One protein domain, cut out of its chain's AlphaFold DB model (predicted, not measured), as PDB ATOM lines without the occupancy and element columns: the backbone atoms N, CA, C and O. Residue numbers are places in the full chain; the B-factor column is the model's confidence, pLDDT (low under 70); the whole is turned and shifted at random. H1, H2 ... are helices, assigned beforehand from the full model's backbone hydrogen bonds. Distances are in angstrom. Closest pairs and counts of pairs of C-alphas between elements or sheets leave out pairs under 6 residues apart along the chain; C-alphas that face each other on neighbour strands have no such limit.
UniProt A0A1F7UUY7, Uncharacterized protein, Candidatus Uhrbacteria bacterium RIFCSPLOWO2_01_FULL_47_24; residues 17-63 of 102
ATOM      1  N   SER A  17     -21.129  15.710 -85.133       72.69
ATOM      2  CA  SER A  17     -20.028  16.653 -84.913       72.69
ATOM      3  C   SER A  17     -19.328  17.003 -86.230       72.69
ATOM      4  O   SER A  17     -19.019  16.126 -87.045       72.69
ATOM      5  N   GLY A  18     -19.066  18.299 -86.424       75.62
ATOM      6  CA  GLY A  18     -18.342  18.817 -87.583       75.62
ATOM      7  C   GLY A  18     -16.864  18.436 -87.542       75.62
ATOM      8  O   GLY A  18     -16.308  18.034 -88.565       75.62
ATOM      9  N   SER A  19     -16.253  18.460 -86.352       78.81
ATOM     10  CA  SER A  19     -14.846  18.083 -86.173       78.81
ATOM     11  C   SER A  19     -14.587  16.622 -86.552       78.81
ATOM     12  O   SER A  19     -13.643  16.334 -87.291       78.81
ATOM     13  N   LEU A  20     -15.478  15.707 -86.152       79.12
ATOM     14  CA  LEU A  20     -15.391  14.287 -86.507       79.12
ATOM     15  C   LEU A  20     -15.601  14.041 -88.003       79.12
ATOM     16  O   LEU A  20     -14.926  13.197 -88.591       79.12
ATOM     17  N   ARG A  21     -16.495  14.803 -88.647       83.38
ATOM     18  CA  ARG A  21     -16.711  14.712 -90.096       83.38
ATOM     19  C   ARG A  21     -15.462  15.110 -90.878       83.38
ATOM     20  O   ARG A  21     -15.090  14.411 -91.816       83.38
ATOM     21  N   PHE A  22     -14.806  16.199 -90.490       86.19
ATOM     22  CA  PHE A  22     -13.585  16.650 -91.156       86.19
ATOM     23  C   PHE A  22     -12.380  15.759 -90.841       86.19
ATOM     24  O   PHE A  22     -11.582  15.487 -91.733       86.19
ATOM     25  N   ALA A  23     -12.290  15.201 -89.630       82.00
ATOM     26  CA  ALA A  23     -11.268  14.207 -89.304       82.00
ATOM     27  C   ALA A  23     -11.409  12.932 -90.156       82.00
ATOM     28  O   ALA A  23     -10.412  12.374 -90.613       82.00
ATOM     29  N   ALA A  24     -12.644  12.496 -90.422       85.19
ATOM     30  CA  ALA A  24     -12.905  11.344 -91.279       85.19
ATOM     31  C   ALA A  24     -12.516  11.599 -92.746       85.19
ATOM     32  O   ALA A  24     -11.931  10.726 -93.386       85.19
ATOM     33  N   TRP A  25     -12.757  12.812 -93.257       86.94
ATOM     34  CA  TRP A  25     -12.253  13.231 -94.568       86.94
ATOM     35  C   TRP A  25     -10.725  13.266 -94.626       86.94
ATOM     36  O   TRP A  25     -10.152  12.760 -95.588       86.94
ATOM     37  N   ALA A  26     -10.055  13.777 -93.590       88.06
ATOM     38  CA  ALA A  26      -8.594  13.760 -93.520       88.06
ATOM     39  C   ALA A  26      -8.042  12.325 -93.599       88.06
ATOM     40  O   ALA A  26      -7.156  12.042 -94.401       88.06
ATOM     41  N   GLY A  27      -8.627  11.395 -92.836       84.69
ATOM     42  CA  GLY A  27      -8.260   9.978 -92.886       84.69
ATOM     43  C   GLY A  27      -8.510   9.332 -94.253       84.69
ATOM     44  O   GLY A  27      -7.699   8.529 -94.710       84.69
ATOM     45  N   TRP A  28      -9.595   9.709 -94.935       89.38
ATOM     46  CA  TRP A  28      -9.894   9.227 -96.285       89.38
ATOM     47  C   TRP A  28      -8.840   9.662 -97.308       89.38
ATOM     48  O   TRP A  28      -8.302   8.821 -98.023       89.38
ATOM     49  N   TYR A  29      -8.503  10.952 -97.351       87.31
ATOM     50  CA  TYR A  29      -7.487  11.458 -98.279       87.31
ATOM     51  C   TYR A  29      -6.082  10.960 -97.935       87.31
ATOM     52  O   TYR A  29      -5.316  10.629 -98.839       87.31
ATOM     53  N   SER A  30      -5.778  10.777 -96.647       89.25
ATOM     54  CA  SER A  30      -4.548  10.110 -96.211       89.25
ATOM     55  C   SER A  30      -4.450   8.681 -96.762       89.25
ATOM     56  O   SER A  30      -3.412   8.306 -97.305       89.25
ATOM     57  N   ALA A  31      -5.540   7.906 -96.714       87.44
ATOM     58  CA  ALA A  31      -5.582   6.550 -97.268       87.44
ATOM     59  C   ALA A  31      -5.447   6.510 -98.803       87.44
ATOM     60  O   ALA A  31      -5.016   5.496 -99.352       87.44
ATOM     61  N   LEU A  32      -5.791   7.601 -99.493       89.19
ATOM     62  CA  LEU A  32      -5.604   7.763-100.938       89.19
ATOM     63  C   LEU A  32      -4.213   8.299-101.323       89.19
ATOM     64  O   LEU A  32      -3.914   8.384-102.511       89.19
ATOM     65  N   GLY A  33      -3.363   8.644-100.349       89.31
ATOM     66  CA  GLY A  33      -2.046   9.241-100.593       89.31
ATOM     67  C   GLY A  33      -2.087  10.723-100.985       89.31
ATOM     68  O   GLY A  33      -1.088  11.252-101.463       89.31
ATOM     69  N   ASP A  34      -3.220  11.397-100.782       91.12
ATOM     70  CA  ASP A  34      -3.404  12.820-101.074       91.12
ATOM     71  C   ASP A  34      -3.077  13.659 -99.827       91.12
ATOM     72  O   ASP A  34      -3.920  13.900 -98.953       91.12
ATOM     73  N   ALA A  35      -1.805  14.051 -99.720       90.50
ATOM     74  CA  ALA A  35      -1.273  14.764 -98.561       90.50
ATOM     75  C   ALA A  35      -1.878  16.169 -98.399       90.50
ATOM     76  O   ALA A  35      -2.194  16.563 -97.276       90.50
ATOM     77  N   GLU A  36      -2.086  16.894 -99.502       93.62
ATOM     78  CA  GLU A  36      -2.611  18.264 -99.488       93.62
ATOM     79  C   GLU A  36      -4.037  18.292 -98.931       93.62
ATOM     80  O   GLU A  36      -4.351  19.047 -98.004       93.62
ATOM     81  N   GLN A  37      -4.904  17.413 -99.440       89.62
ATOM     82  CA  GLN A  37      -6.278  17.334 -98.957       89.62
ATOM     83  C   GLN A  37      -6.330  16.794 -97.529       89.62
ATOM     84  O   GLN A  37      -7.077  17.317 -96.701       89.62
ATOM     85  N   SER A  38      -5.513  15.788 -97.203       91.06
ATOM     86  CA  SER A  38      -5.415  15.261 -95.839       91.06
ATOM     87  C   SER A  38      -5.081  16.363 -94.826       91.06
ATOM     88  O   SER A  38      -5.766  16.501 -93.808       91.06
ATOM     89  N   GLU A  39      -4.065  17.180 -95.107       91.44
ATOM     90  CA  GLU A  39      -3.650  18.280 -94.235       91.44
ATOM     91  C   GLU A  39      -4.738  19.355 -94.126       91.44
ATOM     92  O   GLU A  39      -5.116  19.758 -93.020       91.44
ATOM     93  N   ARG A  40      -5.340  19.746 -95.254       91.25
ATOM     94  CA  ARG A  40      -6.450  20.707 -95.288       91.25
ATOM     95  C   ARG A  40      -7.605  20.290 -94.377       91.25
ATOM     96  O   ARG A  40      -8.076  21.090 -93.564       91.25
ATOM     97  N   TRP A  41      -8.066  19.047 -94.492       89.81
ATOM     98  CA  TRP A  41      -9.171  18.544 -93.677       89.81
ATOM     99  C   TRP A  41      -8.773  18.361 -92.210       89.81
ATOM    100  O   TRP A  41      -9.595  18.607 -91.328       89.81
ATOM    101  N   ALA A  42      -7.511  18.029 -91.921       84.25
ATOM    102  CA  ALA A  42      -7.000  17.984 -90.553       84.25
ATOM    103  C   ALA A  42      -7.017  19.371 -89.885       84.25
ATOM    104  O   ALA A  42      -7.415  19.496 -88.723       84.25
ATOM    105  N   HIS A  43      -6.655  20.432 -90.612       90.06
ATOM    106  CA  HIS A  43      -6.766  21.806 -90.111       90.06
ATOM    107  C   HIS A  43      -8.217  22.215 -89.859       90.06
ATOM    108  O   HIS A  43      -8.518  22.789 -88.811       90.06
ATOM    109  N   GLN A  44      -9.129  21.879 -90.772       85.25
ATOM    110  CA  GLN A  44     -10.554  22.152 -90.580       85.25
ATOM    111  C   GLN A  44     -11.139  21.379 -89.394       85.25
ATOM    112  O   GLN A  44     -11.893  21.951 -88.608       85.25
ATOM    113  N   ALA A  45     -10.738  20.119 -89.204       83.25
ATOM    114  CA  ALA A  45     -11.128  19.323 -88.045       83.25
ATOM    115  C   ALA A  45     -10.679  19.977 -86.733       83.25
ATOM    116  O   ALA A  45     -11.471  20.081 -85.801       83.25
ATOM    117  N   ARG A  46      -9.439  20.486 -86.671       77.12
ATOM    118  CA  ARG A  46      -8.925  21.219 -85.500       77.12
ATOM    119  C   ARG A  46      -9.677  22.524 -85.256       77.12
ATOM    120  O   ARG A  46      -9.989  22.828 -84.109       77.12
ATOM    121  N   ALA A  47      -9.994  23.273 -86.311       80.56
ATOM    122  CA  ALA A  47     -10.752  24.515 -86.199       80.56
ATOM    123  C   ALA A  47     -12.174  24.265 -85.670       80.56
ATOM    124  O   ALA A  47     -12.611  24.947 -84.744       80.56
ATOM    125  N   GLU A  48     -12.880  23.264 -86.200       78.56
ATOM    126  CA  GLU A  48     -14.191  22.864 -85.678       78.56
ATOM    127  C   GLU A  48     -14.100  22.299 -84.269       78.56
ATOM    128  O   GLU A  48     -14.936  22.621 -83.437       78.56
ATOM    129  N   TRP A  49     -13.070  21.521 -83.952       75.81
ATOM    130  CA  TRP A  49     -12.878  21.016 -82.598       75.81
ATOM    131  C   TRP A  49     -12.650  22.156 -81.600       75.81
ATOM    132  O   TRP A  49     -13.249  22.169 -80.532       75.81
ATOM    133  N   MET A  50     -11.861  23.172 -81.958       71.94
ATOM    134  CA  MET A  50     -11.704  24.382 -81.145       71.94
ATOM    135  C   MET A  50     -13.019  25.148 -80.992       71.94
ATOM    136  O   MET A  50     -13.299  25.647 -79.901       71.94
ATOM    137  N   LYS A  51     -13.845  25.214 -82.045       70.31
ATOM    138  CA  LYS A  51     -15.198  25.770 -81.944       70.31
ATOM    139  C   LYS A  51     -16.060  24.930 -81.023       70.31
ATOM    140  O   LYS A  51     -16.704  25.522 -80.186       70.31
ATOM    141  N   GLU A  52     -16.051  23.605 -81.120       68.75
ATOM    142  CA  GLU A  52     -16.835  22.684 -80.290       68.75
ATOM    143  C   GLU A  52     -16.379  22.689 -78.825       68.75
ATOM    144  O   GLU A  52     -17.213  22.645 -77.930       68.75
ATOM    145  N   VAL A  53     -15.077  22.815 -78.552       65.12
ATOM    146  CA  VAL A  53     -14.516  22.953 -77.198       65.12
ATOM    147  C   VAL A  53     -14.784  24.349 -76.635       65.12
ATOM    148  O   VAL A  53     -15.171  24.487 -75.475       65.12
ATOM    149  N   GLY A  54     -14.608  25.398 -77.440       56.28
ATOM    150  CA  GLY A  54     -14.918  26.778 -77.061       56.28
ATOM    151  C   GLY A  54     -16.418  26.990 -76.854       56.28
ATOM    152  O   GLY A  54     -16.830  27.621 -75.884       56.28
ATOM    153  N   ALA A  55     -17.232  26.374 -77.708       58.50
ATOM    154  CA  ALA A  55     -18.667  26.200 -77.573       58.50
ATOM    155  C   ALA A  55     -18.972  25.382 -76.318       58.50
ATOM    156  O   ALA A  55     -19.787  25.814 -75.530       58.50
ATOM    157  N   GLY A  56     -18.274  24.285 -76.041       50.88
ATOM    158  CA  GLY A  56     -18.430  23.509 -74.809       50.88
ATOM    159  C   GLY A  56     -18.171  24.328 -73.539       50.88
ATOM    160  O   GLY A  56     -18.852  24.124 -72.538       50.88
ATOM    161  N   ARG A  57     -17.263  25.318 -73.579       45.41
ATOM    162  CA  ARG A  57     -17.028  26.262 -72.466       45.41
ATOM    163  C   ARG A  57     -18.044  27.408 -72.403       45.41
ATOM    164  O   ARG A  57     -18.425  27.800 -71.308       45.41
ATOM    165  N   ARG A  58     -18.509  27.941 -73.543       43.34
ATOM    166  CA  ARG A  58     -19.574  28.973 -73.603       43.34
ATOM    167  C   ARG A  58     -20.987  28.403 -73.430       43.34
ATOM    168  O   ARG A  58     -21.903  29.136 -73.078       43.34
ATOM    169  N   PHE A  59     -21.156  27.109 -73.666       41.44
ATOM    170  CA  PHE A  59     -22.423  26.395 -73.742       41.44
ATOM    171  C   PHE A  59     -22.463  25.137 -72.867       41.44
ATOM    172  O   PHE A  59     -23.320  24.286 -73.078       41.44
ATOM    173  N   ALA A  60     -21.685  25.091 -71.780       43.50
ATOM    174  CA  ALA A  60     -22.132  24.374 -70.580       43.50
ATOM    175  C   ALA A  60     -23.568  24.803 -70.161       43.50
ATOM    176  O   ALA A  60     -24.246  24.079 -69.443       43.50
ATOM    177  N   LEU A  61     -24.048  25.949 -70.677       36.94
ATOM    178  CA  LEU A  61     -25.418  26.462 -70.601       36.94
ATOM    179  C   LEU A  61     -26.323  26.192 -71.822       36.94
ATOM    180  O   LEU A  61     -27.518  26.461 -71.721       36.94
ATOM    181  N   LEU A  62     -25.851  25.637 -72.950       41.97
ATOM    182  CA  LEU A  62     -26.798  24.987 -73.862       41.97
ATOM    183  C   LEU A  62     -27.032  23.599 -73.304       41.97
ATOM    184  O   LEU A  62     -26.447  22.615 -73.756       41.97
ATOM    185  N   GLY A  63     -27.974  23.537 -72.371       42.56
ATOM    186  CA  GLY A  63     -28.812  22.373 -72.153       42.56
ATOM    187  C   GLY A  63     -29.584  22.013 -73.425       42.56
ATOM    188  O   GLY A  63     -30.799  21.872 -73.396       42.56
TER     189      GLY A  63
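AT A GLANCE: This is residues 17 to 63 of the 102 residues of an uncharacterized protein of Candidatus Uhrbacteria bacterium RIFCSPLOWO2_01_FULL_47_24 (UniProt A0A1F7UUY7). Two helices folded back on each other make a helical hairpin, H1 and H2 side by side, with the longer H2 running on past H1 as a free arm. Residues 53 to 63 stick out at that end, of which 53 to 58 belong to H2. The printed part has 47 residues with two named helices, H1 then H2, and no named strand; the class is all helix. It is loose, with a radius of gyration of the C-alphas of 12.7 A, and its C-alphas span 42 by 14 by 7 A, the outline of a rod.

IN THESE COORDINATES: Begin at Ser 17, then find C-alpha 18 at (-18.342, 18.817, -87.583), where H1 starts. H1 takes residues 18 to 31 and reaches 20.2 A to C-alpha 31 at (-5.582, 6.550, -97.268). Three residues, 32 to 34, lead to H2, residues 35 to 58, which is 34.1 A from first to last C-alpha. Look for its end at C-alpha 58, (-19.574, 28.973, -73.603).

HOW THE PARTS SIT: H1 and H2 form a helical hairpin and touch, with 34 pairs of C-alphas within 8 A. Look at Ala 26 and Ser 38 for their closest C-alphas, 4.2 A apart. The two helices run opposite ways at a shallow tilt of 18 degrees, and their centres are 10.5 A apart. In the backbones of H1 and H2, every O i to N i+4 pair is within hydrogen-bond range.

THE WHOLE: Compare Gly 33 and Leu 61, whose C-alphas are the two farthest apart at 41.7 A. Without the stretch that stands free, the body of 36 residues spans 28 by 14 by 6 A. The printed part has no cut, and the link from H1 to H2 is tight. The B-factor column gives a mean pLDDT of 75.6 for the printed part; of its residues, the 12 from 52 to 63 are under 70, which is low confidence.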